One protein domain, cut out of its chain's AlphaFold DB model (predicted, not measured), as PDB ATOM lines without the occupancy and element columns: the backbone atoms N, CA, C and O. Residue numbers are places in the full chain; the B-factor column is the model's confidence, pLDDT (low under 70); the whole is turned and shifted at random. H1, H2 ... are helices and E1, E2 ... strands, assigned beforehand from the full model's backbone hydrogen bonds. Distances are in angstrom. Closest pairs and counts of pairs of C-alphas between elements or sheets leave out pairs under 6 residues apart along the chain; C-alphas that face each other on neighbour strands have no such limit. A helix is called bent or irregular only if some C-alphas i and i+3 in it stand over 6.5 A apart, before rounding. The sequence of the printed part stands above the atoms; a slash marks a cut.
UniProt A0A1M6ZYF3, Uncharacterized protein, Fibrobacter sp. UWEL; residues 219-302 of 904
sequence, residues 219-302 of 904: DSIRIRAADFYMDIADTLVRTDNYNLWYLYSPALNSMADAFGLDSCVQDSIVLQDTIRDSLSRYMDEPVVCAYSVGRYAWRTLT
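What this domain is: This is residues 219 to 302 of the 904 residues of an uncharacterized protein of Fibrobacter sp. UWEL (UniProt A0A1M6ZYF3). A helical hairpin, H1 and H2 with a kink in H2, covers one face of a small three-stranded sheet, and the other face has no named helix. Long loops lead into and out of the short edge strand E1. The printed part has 84 residues, with two named helices followed by three strands, H1 H2 E1 E2 E3; the sheet's order is E1, E2, E3, all antiparallel, and the class is mixed. It is compact, with a radius of gyration of the C-alphas of 11.5 A, and rounded, spanning 32 by 23 by 21 A.

Where its parts are: Find C-alpha 219 at (37.078, -22.325, 14.829); from there H1 runs 24.6 A to residue 236. H2, residues 242 to 259, spans 24.3 A. Look next at E1, residues 272 to 274, then E2, residues 286 to 292, 18.6 A long. E3, residues 295 to 300, runs 16.1 A to C-alpha 300 at (46.657, -11.629, 29.511).

How they stand to each other: The strands form a meander, each the antiparallel neighbour of the one before. Look for N 273 and O 287, 3.1 A apart, between E1 and E2, and N 290 and O 297, 2.9 A, between E2 and E3. H1 lies over E2 and E3 at a height over the sheet of 10.1 A; its closest C-alphas to E3 are Asp 234 and Arg 299, 5.3 A. H2, on the same face, lies over E3 at a height of 8.2 A; the closest C-alphas are Leu 252 and Ala 297, 6.5 A. H1 and H2 touch at Ala 226 and Met 255, their closest C-alphas, 4.2 A; they run opposite ways at a tilt of 37 degrees, only just steep. H2 is irregular, with C-alphas 247 and 250 7.7 A apart and a kink of 54 degrees near residue 249. O i to N i+4 pairs are within hydrogen-bond range in 13 of 14 cases in H1 and 11 of 14 in H2.

The domain as a whole: The C-alphas farthest apart, Asn 243 and Ser 278, are 32.4 A apart. The printed part has no cut; the links H2 to E1 and E1 to E2 are long. No printed residue is under 70 in pLDDT.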
ATOM      1  N   ASP A 219      36.238 -22.824  13.738       90.81
ATOM      2  CA  ASP A 219      37.078 -22.325  14.829       90.81
ATOM      3  C   ASP A 219      37.786 -21.016  14.461       90.81
ATOM      4  O   ASP A 219      37.912 -20.124  15.288       90.81
ATOM      5  N   SER A 220      38.088 -20.795  13.178       92.56
ATOM      6  CA  SER A 220      38.602 -19.515  12.669       92.56
ATOM      7  C   SER A 220      37.655 -18.315  12.839       92.56
ATOM      8  O   SER A 220      38.095 -17.180  12.654       92.56
ATOM      9  N   ILE A 221      36.382 -18.526  13.191       91.06
ATOM     10  CA  ILE A 221      35.463 -17.471  13.643       91.06
ATOM     11  C   ILE A 221      35.365 -17.472  15.177       91.06
ATOM     12  O   ILE A 221      35.498 -16.397  15.764       91.06
ATOM     13  N   ARG A 222      35.214 -18.643  15.825       90.00
ATOM     14  CA  ARG A 222      35.178 -18.776  17.304       90.00
ATOM     15  C   ARG A 222      36.403 -18.118  17.950       90.00
ATOM     16  O   ARG A 222      36.252 -17.224  18.776       90.00
ATOM     17  N   ILE A 223      37.601 -18.463  17.485       93.12
ATOM     18  CA  ILE A 223      38.889 -17.934  17.948       93.12
ATOM     19  C   ILE A 223      39.022 -16.429  17.695       93.12
ATOM     20  O   ILE A 223      39.486 -15.705  18.564       93.12
ATOM     21  N   ARG A 224      38.562 -15.899  16.555       92.94
ATOM     22  CA  ARG A 224      38.626 -14.443  16.296       92.94
ATOM     23  C   ARG A 224      37.629 -13.637  17.132       92.94
ATOM     24  O   ARG A 224      37.868 -12.454  17.380       92.94
ATOM     25  N   ALA A 225      36.518 -14.250  17.539       90.44
ATOM     26  CA  ALA A 225      35.616 -13.679  18.531       90.44
ATOM     27  C   ALA A 225      36.252 -13.749  19.930       90.44
ATOM     28  O   ALA A 225      36.297 -12.733  20.618       90.44
ATOM     29  N   ALA A 226      36.834 -14.889  20.309       92.06
ATOM     30  CA  ALA A 226      37.561 -15.075  21.565       92.06
ATOM     31  C   ALA A 226      38.731 -14.082  21.715       92.06
ATOM     32  O   ALA A 226      38.798 -13.361  22.706       92.06
ATOM     33  N   ASP A 227      39.564 -13.925  20.683       93.69
ATOM     34  CA  ASP A 227      40.611 -12.903  20.577       93.69
ATOM     35  C   ASP A 227      40.073 -11.501  20.888       93.69
ATOM     36  O   ASP A 227      40.735 -10.688  21.528       93.69
ATOM     37  N   PHE A 228      38.889 -11.168  20.382       91.69
ATOM     38  CA  PHE A 228      38.268  -9.866  20.592       91.69
ATOM     39  C   PHE A 228      37.685  -9.716  22.002       91.69
ATOM     40  O   PHE A 228      37.759  -8.631  22.581       91.69
ATOM     41  N   TYR A 229      37.153 -10.792  22.582       89.75
ATOM     42  CA  TYR A 229      36.721 -10.797  23.976       89.75
ATOM     43  C   TYR A 229      37.891 -10.795  24.962       89.75
ATOM     44  O   TYR A 229      37.727 -10.237  26.042       89.75
ATOM     45  N   MET A 230      39.084 -11.250  24.565       91.94
ATOM     46  CA  MET A 230      40.313 -11.107  25.352       91.94
ATOM     47  C   MET A 230      40.742  -9.635  25.470       91.94
ATOM     48  O   MET A 230      40.971  -9.169  26.584       91.94
ATOM     49  N   ASP A 231      40.716  -8.846  24.377       89.00
ATOM     50  CA  ASP A 231      40.913  -7.376  24.457       89.00
ATOM     51  C   ASP A 231      39.938  -6.727  25.458       89.00
ATOM     52  O   ASP A 231      40.273  -5.770  26.167       89.00
ATOM     53  N   ILE A 232      38.686  -7.201  25.456       85.88
ATOM     54  CA  ILE A 232      37.625  -6.680  26.316       85.88
ATOM     55  C   ILE A 232      37.888  -7.099  27.761       85.88
ATOM     56  O   ILE A 232      37.855  -6.227  28.620       85.88
ATOM     57  N   ALA A 233      38.211  -8.362  28.041       86.19
ATOM     58  CA  ALA A 233      38.556  -8.847  29.376       86.19
ATOM     59  C   ALA A 233      39.730  -8.057  29.975       86.19
ATOM     60  O   ALA A 233      39.613  -7.513  31.076       86.19
ATOM     61  N   ASP A 234      40.803  -7.880  29.196       82.12
ATOM     62  CA  ASP A 234      41.950  -7.039  29.544       82.12
ATOM     63  C   ASP A 234      41.555  -5.595  29.866       82.12
ATOM     64  O   ASP A 234      42.156  -4.970  30.737       82.12
ATOM     65  N   THR A 235      40.539  -5.054  29.192       82.44
ATOM     66  CA  THR A 235      40.027  -3.702  29.455       82.44
ATOM     67  C   THR A 235      39.111  -3.666  30.684       82.44
ATOM     68  O   THR A 235      39.204  -2.744  31.494       82.44
ATOM     69  N   LEU A 236      38.229  -4.654  30.861       80.06
ATOM     70  CA  LEU A 236      37.240  -4.711  31.944       80.06
ATOM     71  C   LEU A 236      37.894  -4.899  33.311       80.06
ATOM     72  O   LEU A 236      37.576  -4.149  34.234       80.06
ATOM     73  N   VAL A 237      38.850  -5.827  33.413       77.56
ATOM     74  CA  VAL A 237      39.617  -6.095  34.644       77.56
ATOM     75  C   VAL A 237      40.454  -4.876  35.070       77.56
ATOM     76  O   VAL A 237      40.788  -4.740  36.240       77.56
ATOM     77  N   ARG A 238      40.759  -3.952  34.145       75.81
ATOM     78  CA  ARG A 238      41.520  -2.712  34.403       75.81
ATOM     79  C   ARG A 238      40.653  -1.458  34.595       75.81
ATOM     80  O   ARG A 238      41.208  -0.386  34.824       75.81
ATOM     81  N   THR A 239      39.327  -1.542  34.445       76.44
ATOM     82  CA  THR A 239      38.424  -0.363  34.458       76.44
ATOM     83  C   THR A 239      37.215  -0.478  35.391       76.44
ATOM     84  O   THR A 239      36.418   0.456  35.462       76.44
ATOM     85  N   ASP A 240      37.068  -1.605  36.092       71.81
ATOM     86  CA  ASP A 240      36.038  -1.893  37.102       71.81
ATOM     87  C   ASP A 240      34.574  -1.568  36.707       71.81
ATOM     88  O   ASP A 240      33.706  -1.277  37.536       71.81
ATOM     89  N   ASN A 241      34.246  -1.651  35.413       78.12
ATOM     90  CA  ASN A 241      32.937  -1.248  34.894       78.12
ATOM     91  C   ASN A 241      31.884  -2.375  34.961       78.12
ATOM     92  O   ASN A 241      31.649  -3.097  33.987       78.12
ATOM     93  N   TYR A 242      31.206  -2.488  36.108       76.62
ATOM     94  CA  TYR A 242      30.168  -3.496  36.399       76.62
ATOM     95  C   TYR A 242      29.090  -3.665  35.307       76.62
ATOM     96  O   TYR A 242      28.650  -4.780  35.029       76.62
ATOM     97  N   ASN A 243      28.666  -2.580  34.648       73.00
ATOM     98  CA  ASN A 243      27.595  -2.645  33.645       73.00
ATOM     99  C   ASN A 243      28.023  -3.372  32.362       73.00
ATOM    100  O   ASN A 243      27.191  -3.991  31.700       73.00
ATOM    101  N   LEU A 244      29.311  -3.321  32.011       74.06
ATOM    102  CA  LEU A 244      29.843  -4.058  30.865       74.06
ATOM    103  C   LEU A 244      30.022  -5.547  31.193       74.06
ATOM    104  O   LEU A 244      29.756  -6.392  30.345       74.06
ATOM    105  N   TRP A 245      30.384  -5.884  32.435       77.50
ATOM    106  CA  TRP A 245      30.502  -7.274  32.887       77.50
ATOM    107  C   TRP A 245      29.211  -8.083  32.702       77.50
ATOM    108  O   TRP A 245      29.264  -9.214  32.224       77.50
ATOM    109  N   TYR A 246      28.043  -7.505  33.008       75.69
ATOM    110  CA  TYR A 246      26.760  -8.188  32.787       75.69
ATOM    111  C   TYR A 246      26.460  -8.424  31.294       75.69
ATOM    112  O   TYR A 246      25.842  -9.423  30.941       75.69
ATOM    113  N   LEU A 247      26.930  -7.534  30.411       71.44
ATOM    114  CA  LEU A 247      26.738  -7.640  28.960       71.44
ATOM    115  C   LEU A 247      27.667  -8.663  28.288       71.44
ATOM    116  O   LEU A 247      27.322  -9.150  27.215       71.44
ATOM    117  N   TYR A 248      28.822  -8.982  28.884       78.62
ATOM    118  CA  TYR A 248      29.836  -9.851  28.264       78.62
ATOM    119  C   TYR A 248      30.111 -11.164  29.005       78.62
ATOM    120  O   TYR A 248      30.838 -11.996  28.476       78.62
ATOM    121  N   SER A 249      29.508 -11.413  30.173       79.50
ATOM    122  CA  SER A 249      29.702 -12.676  30.907       79.50
ATOM    123  C   SER A 249      29.455 -13.952  30.072       79.50
ATOM    124  O   SER A 249      30.245 -14.878  30.228       79.50
ATOM    125  N   PRO A 250      28.449 -14.037  29.168       79.38
ATOM    126  CA  PRO A 250      28.310 -15.196  28.279       79.38
ATOM    127  C   PRO A 250      29.471 -15.304  27.280       79.38
ATOM    128  O   PRO A 250      30.030 -16.380  27.102       79.38
ATOM    129  N   ALA A 251      29.889 -14.178  26.694       81.06
ATOM    130  CA  ALA A 251      30.988 -14.114  25.731       81.06
ATOM    131  C   ALA A 251      32.342 -14.513  26.332       81.06
ATOM    132  O   ALA A 251      33.157 -15.128  25.653       81.06
ATOM    133  N   LEU A 252      32.581 -14.186  27.605       83.56
ATOM    134  CA  LEU A 252      33.809 -14.539  28.321       83.56
ATOM    135  C   LEU A 252      33.889 -16.047  28.616       83.56
ATOM    136  O   LEU A 252      34.973 -16.622  28.540       83.56
ATOM    137  N   ASN A 253      32.751 -16.705  28.853       84.06
ATOM    138  CA  ASN A 253      32.688 -18.167  28.931       84.06
ATOM    139  C   ASN A 253      32.893 -18.804  27.545       84.06
ATOM    140  O   ASN A 253      33.668 -19.746  27.414       84.06
ATOM    141  N   SER A 254      32.265 -18.256  26.496       83.44
ATOM    142  CA  SER A 254      32.465 -18.699  25.105       83.44
ATOM    143  C   SER A 254      33.902 -18.507  24.608       83.44
ATOM    144  O   SER A 254      34.383 -19.281  23.790       83.44
ATOM    145  N   MET A 255      34.596 -17.482  25.102       90.88
ATOM    146  CA  MET A 255      36.017 -17.234  24.851       90.88
ATOM    147  C   MET A 255      36.900 -18.303  25.505       90.88
ATOM    148  O   MET A 255      37.856 -18.749  24.879       90.88
ATOM    149  N   ALA A 256      36.582 -18.721  26.736       90.69
ATOM    150  CA  ALA A 256      37.301 -19.798  27.415       90.69
ATOM    151  C   ALA A 256      37.153 -21.125  26.650       90.69
ATOM    152  O   ALA A 256      38.159 -21.709  26.255       90.69
ATOM    153  N   ASP A 257      35.913 -21.518  26.332       90.06
ATOM    154  CA  ASP A 257      35.589 -22.686  25.498       90.06
ATOM    155  C   ASP A 257      36.315 -22.662  24.140       90.06
ATOM    156  O   ASP A 257      36.968 -23.635  23.765       90.06
ATOM    157  N   ALA A 258      36.272 -21.534  23.425       91.25
ATOM    158  CA  ALA A 258      36.945 -21.393  22.138       91.25
ATOM    159  C   ALA A 258      38.471 -21.570  22.234       91.25
ATOM    160  O   ALA A 258      39.059 -22.149  21.327       91.25
ATOM    161  N   PHE A 259      39.112 -21.107  23.312       94.50
ATOM    162  CA  PHE A 259      40.551 -21.295  23.541       94.50
ATOM    163  C   PHE A 259      40.920 -22.642  24.193       94.50
ATOM    164  O   PHE A 259      42.109 -22.923  24.346       94.50
ATOM    165  N   GLY A 260      39.940 -23.466  24.583       93.25
ATOM    166  CA  GLY A 260      40.168 -24.703  25.340       93.25
ATOM    167  C   GLY A 260      40.580 -24.479  26.803       93.25
ATOM    168  O   GLY A 260      41.199 -25.360  27.395       93.25
ATOM    169  N   LEU A 261      40.265 -23.310  27.368       93.81
ATOM    170  CA  LEU A 261      40.549 -22.937  28.755       93.81
ATOM    171  C   LEU A 261      39.410 -23.375  29.686       93.81
ATOM    172  O   LEU A 261      38.232 -23.301  29.325       93.81
ATOM    173  N   ASP A 262      39.750 -23.728  30.926       92.06
ATOM    174  CA  ASP A 262      38.766 -24.029  31.970       92.06
ATOM    175  C   ASP A 262      37.807 -22.857  32.251       92.06
ATOM    176  O   ASP A 262      38.113 -21.678  32.040       92.06
ATOM    177  N   SER A 263      36.632 -23.170  32.802       89.00
ATOM    178  CA  SER A 263      35.688 -22.148  33.269       89.00
ATOM    179  C   SER A 263      36.287 -21.354  34.434       89.00
ATOM    180  O   SER A 263      36.349 -21.848  35.555       89.00
ATOM    181  N   CYS A 264      36.693 -20.108  34.180       89.75
ATOM    182  CA  CYS A 264      37.244 -19.210  35.195       89.75
ATOM    183  C   CYS A 264      36.173 -18.848  36.244       89.75
ATOM    184  O   CYS A 264      35.303 -18.007  36.006       89.75
ATOM    185  N   VAL A 265      36.228 -19.511  37.402       89.69
ATOM    186  CA  VAL A 265      35.314 -19.338  38.545       89.69
ATOM    187  C   VAL A 265      36.083 -18.977  39.825       89.69
ATOM    188  O   VAL A 265      37.280 -18.702  39.795       89.69
ATOM    189  N   GLN A 266      35.403 -18.951  40.974       84.94
ATOM    190  CA  GLN A 266      35.995 -18.543  42.255       84.94
ATOM    191  C   GLN A 266      37.178 -19.413  42.702       84.94
ATOM    192  O   GLN A 266      38.141 -18.894  43.263       84.94
ATOM    193  N   ASP A 267      37.124 -20.714  42.435       84.06
ATOM    194  CA  ASP A 267      38.205 -21.642  42.784       84.06
ATOM    195  C   ASP A 267      39.335 -21.636  41.734       84.06
ATOM    196  O   ASP A 267      40.400 -22.205  41.956       84.06
ATOM    197  N   SER A 268      39.131 -20.930  40.615       82.06
ATOM    198  CA  SER A 268      40.097 -20.751  39.527       82.06
ATOM    199  C   SER A 268      40.974 -19.501  39.678       82.06
ATOM    200  O   SER A 268      41.863 -19.287  38.856       82.06
ATOM    201  N   ILE A 269      40.745 -18.642  40.680       78.25
ATOM    202  CA  ILE A 269      41.544 -17.417  40.868       78.25
ATOM    203  C   ILE A 269      43.024 -17.795  41.034       78.25
ATOM    204  O   ILE A 269      43.353 -18.655  41.843       78.25
ATOM    205  N   VAL A 270      43.911 -17.097  40.321       80.19
ATOM    206  CA  VAL A 270      45.364 -17.364  40.192       80.19
ATOM    207  C   VAL A 270      45.760 -18.566  39.324       80.19
ATOM    208  O   VAL A 270      46.957 -18.713  39.067       80.19
ATOM    209  N   LEU A 271      44.818 -19.363  38.796       87.69
ATOM    210  CA  LEU A 271      45.150 -20.326  37.740       87.69
ATOM    211  C   LEU A 271      45.703 -19.582  36.522       87.69
ATOM    212  O   LEU A 271      45.130 -18.586  36.069       87.69
ATOM    213  N   GLN A 272      46.819 -20.093  36.014       91.75
ATOM    214  CA  GLN A 272      47.476 -19.647  34.793       91.75
ATOM    215  C   GLN A 272      47.475 -20.797  33.789       91.75
ATOM    216  O   GLN A 272      47.691 -21.946  34.169       91.75
ATOM    217  N   ASP A 273      47.265 -20.472  32.520       94.69
ATOM    218  CA  ASP A 273      47.409 -21.388  31.386       94.69
ATOM    219  C   ASP A 273      47.923 -20.587  30.176       94.69
ATOM    220  O   ASP A 273      48.133 -19.376  30.259       94.69
ATOM    221  N   THR A 274      48.127 -21.251  29.048       94.94
ATOM    222  CA  THR A 274      48.642 -20.672  27.807       94.94
ATOM    223  C   THR A 274      47.680 -20.989  26.673       94.94
ATOM    224  O   THR A 274      47.306 -22.149  26.497       94.94
ATOM    225  N   ILE A 275      47.309 -19.993  25.863       95.19
ATOM    226  CA  ILE A 275      46.445 -20.212  24.691       95.19
ATOM    227  C   ILE A 275      47.233 -20.976  23.619       95.19
ATOM    228  O   ILE A 275      48.248 -20.498  23.116       95.19
ATOM    229  N   ARG A 276      46.762 -22.176  23.260       94.50
ATOM    230  CA  ARG A 276      47.482 -23.112  22.366       94.50
ATOM    231  C   ARG A 276      46.911 -23.167  20.947       94.50
ATOM    232  O   ARG A 276      47.425 -23.905  20.109       94.50
ATOM    233  N   ASP A 277      45.846 -22.414  20.670       94.75
ATOM    234  CA  ASP A 277      45.214 -22.402  19.353       94.75
ATOM    235  C   ASP A 277      45.998 -21.539  18.350       94.75
ATOM    236  O   ASP A 277      46.157 -20.330  18.514       94.75
ATOM    237  N   SER A 278      46.455 -22.179  17.272       95.00
ATOM    238  CA  SER A 278      47.291 -21.562  16.231       95.00
ATOM    239  C   SER A 278      46.597 -20.531  15.325       95.00
ATOM    240  O   SER A 278      47.251 -19.927  14.472       95.00
ATOM    241  N   LEU A 279      45.283 -20.333  15.468       94.25
ATOM    242  CA  LEU A 279      44.510 -19.294  14.781       94.25
ATOM    243  C   LEU A 279      44.382 -18.018  15.631       94.25
ATOM    244  O   LEU A 279      43.967 -16.984  15.101       94.25
ATOM    245  N   SER A 280      44.726 -18.079  16.923       95.94
ATOM    246  CA  SER A 280      44.696 -16.941  17.843       95.94
ATOM    247  C   SER A 280      45.929 -16.058  17.676       95.94
ATOM    248  O   SER A 280      47.053 -16.548  17.561       95.94
ATOM    249  N   ARG A 281      45.758 -14.733  17.766       95.62
ATOM    250  CA  ARG A 281      46.907 -13.813  17.910       95.62
ATOM    251  C   ARG A 281      47.592 -13.900  19.280       95.62
ATOM    252  O   ARG A 281      48.635 -13.278  19.456       95.62
ATOM    253  N   TYR A 282      46.981 -14.607  20.229       95.19
ATOM    254  CA  TYR A 282      47.495 -14.887  21.568       95.19
ATOM    255  C   TYR A 282      48.068 -16.311  21.676       95.19
ATOM    256  O   TYR A 282      48.253 -16.802  22.784       95.19
ATOM    257  N   MET A 283      48.350 -16.993  20.556       96.31
ATOM    258  CA  MET A 283      49.084 -18.262  20.584       96.31
ATOM    259  C   MET A 283      50.383 -18.114  21.400       96.31
ATOM    260  O   MET A 283      51.142 -17.168  21.193       96.31
ATOM    261  N   ASP A 284      50.611 -19.058  22.313       94.19
ATOM    262  CA  ASP A 284      51.721 -19.104  23.274       94.19
ATOM    263  C   ASP A 284      51.755 -17.949  24.309       94.19
ATOM    264  O   ASP A 284      52.692 -17.859  25.107       94.19
ATOM    265  N   GLU A 285      50.721 -17.098  24.376       95.56
ATOM    266  CA  GLU A 285      50.581 -16.058  25.406       95.56
ATOM    267  C   GLU A 285      50.029 -16.653  26.722       95.56
ATOM    268  O   GLU A 285      48.993 -17.333  26.703       95.56
ATOM    269  N   PRO A 286      50.661 -16.377  27.881       94.75
ATOM    270  CA  PRO A 286      50.142 -16.785  29.178       94.75
ATOM    271  C   PRO A 286      48.964 -15.903  29.619       94.75
ATOM    272  O   PRO A 286      49.033 -14.666  29.625       94.75
ATOM    273  N   VAL A 287      47.894 -16.563  30.051       95.50
ATOM    274  CA  VAL A 287      46.674 -15.962  30.594       95.50
ATOM    275  C   VAL A 287      46.477 -16.344  32.057       95.50
ATOM    276  O   VAL A 287      46.934 -17.390  32.511       95.50
ATOM    277  N   VAL A 288      45.770 -15.499  32.807       94.06
ATOM    278  CA  VAL A 288      45.415 -15.736  34.212       94.06
ATOM    279  C   VAL A 288      43.926 -15.520  34.446       94.06
ATOM    280  O   VAL A 288      43.346 -14.554  33.942       94.06
ATOM    281  N   CYS A 289      43.305 -16.401  35.229       93.25
ATOM    282  CA  CYS A 289      41.949 -16.208  35.721       93.25
ATOM    283  C   CYS A 289      41.971 -15.188  36.874       93.25
ATOM    284  O   CYS A 289      42.469 -15.450  37.977       93.25
ATOM    285  N   ALA A 290      41.466 -13.986  36.589       89.44
ATOM    286  CA  ALA A 290      41.492 -12.827  37.473       89.44
ATOM    287  C   ALA A 290      40.088 -12.455  37.972       89.44
ATOM    288  O   ALA A 290      39.083 -12.672  37.292       89.44
ATOM    289  N   TYR A 291      40.034 -11.846  39.159       86.19
ATOM    290  CA  TYR A 291      38.811 -11.346  39.785       86.19
ATOM    291  C   TYR A 291      38.761  -9.813  39.748       86.19
ATOM    292  O   TYR A 291      39.701  -9.155  40.189       86.19
ATOM    293  N   SER A 292      37.660  -9.245  39.254       81.00
ATOM    294  CA  SER A 292      37.378  -7.799  39.257       81.00
ATOM    295  C   SER A 292      35.862  -7.569  39.351       81.00
ATOM    296  O   SER A 292      35.065  -8.341  38.821       81.00
ATOM    297  N   VAL A 293      35.441  -6.538  40.093       76.75
ATOM    298  CA  VAL A 293      34.031  -6.114  40.307       76.75
ATOM    299  C   VAL A 293      33.014  -7.204  40.711       76.75
ATOM    300  O   VAL A 293      31.813  -7.052  40.480       76.75
ATOM    301  N   GLY A 294      33.446  -8.306  41.329       80.62
ATOM    302  CA  GLY A 294      32.544  -9.421  41.655       80.62
ATOM    303  C   GLY A 294      32.349 -10.429  40.516       80.62
ATOM    304  O   GLY A 294      31.347 -11.152  40.505       80.62
ATOM    305  N   ARG A 295      33.259 -10.464  39.538       83.44
ATOM    306  CA  ARG A 295      33.270 -11.393  38.402       83.44
ATOM    307  C   ARG A 295      34.674 -11.926  38.125       83.44
ATOM    308  O   ARG A 295      35.668 -11.362  38.576       83.44
ATOM    309  N   TYR A 296      34.709 -13.033  37.392       87.81
ATOM    310  CA  TYR A 296      35.902 -13.787  37.031       87.81
ATOM    311  C   TYR A 296      36.063 -13.762  35.505       87.81
ATOM    312  O   TYR A 296      35.066 -13.890  34.792       87.81
ATOM    313  N   ALA A 297      37.283 -13.569  35.002       91.19
ATOM    314  CA  ALA A 297      37.617 -13.779  33.590       91.19
ATOM    315  C   ALA A 297      39.098 -14.113  33.395       91.19
ATOM    316  O   ALA A 297      39.957 -13.656  34.151       91.19
ATOM    317  N   TRP A 298      39.392 -14.844  32.321       93.69
ATOM    318  CA  TRP A 298      40.740 -14.931  31.769       93.69
ATOM    319  C   TRP A 298      41.169 -13.577  31.192       93.69
ATOM    320  O   TRP A 298      40.393 -12.938  30.480       93.69
ATOM    321  N   ARG A 299      42.405 -13.161  31.477       93.12
ATOM    322  CA  ARG A 299      43.078 -12.003  30.862       93.12
ATOM    323  C   ARG A 299      44.543 -12.312  30.552       93.12
ATOM    324  O   ARG A 299      45.087 -13.253  31.129       93.12
ATOM    325  N   THR A 300      45.205 -11.499  29.729       94.50
ATOM    326  CA  THR A 300      46.657 -11.629  29.511       94.50
ATOM    327  C   THR A 300      47.463 -11.185  30.738       94.50
ATOM    328  O   THR A 300      47.014 -10.360  31.549       94.50
ATOM    329  N   LEU A 301      48.675 -11.722  30.889       92.25
ATOM    330  CA  LEU A 301      49.682 -11.160  31.792       92.25
ATOM    331  C   LEU A 301      50.317  -9.903  31.178       92.25
ATOM    332  O   LEU A 301      50.609  -9.857  29.986       92.25
ATOM    333  N   THR A 302      50.588  -8.883  31.992       91.06
ATOM    334  CA  THR A 302      51.439  -7.749  31.586       91.06
ATOM    335  C   THR A 302      52.911  -8.151  31.494       91.06
ATOM    336  O   THR A 302      53.325  -9.107  32.141       91.06
TER     337      THR A 302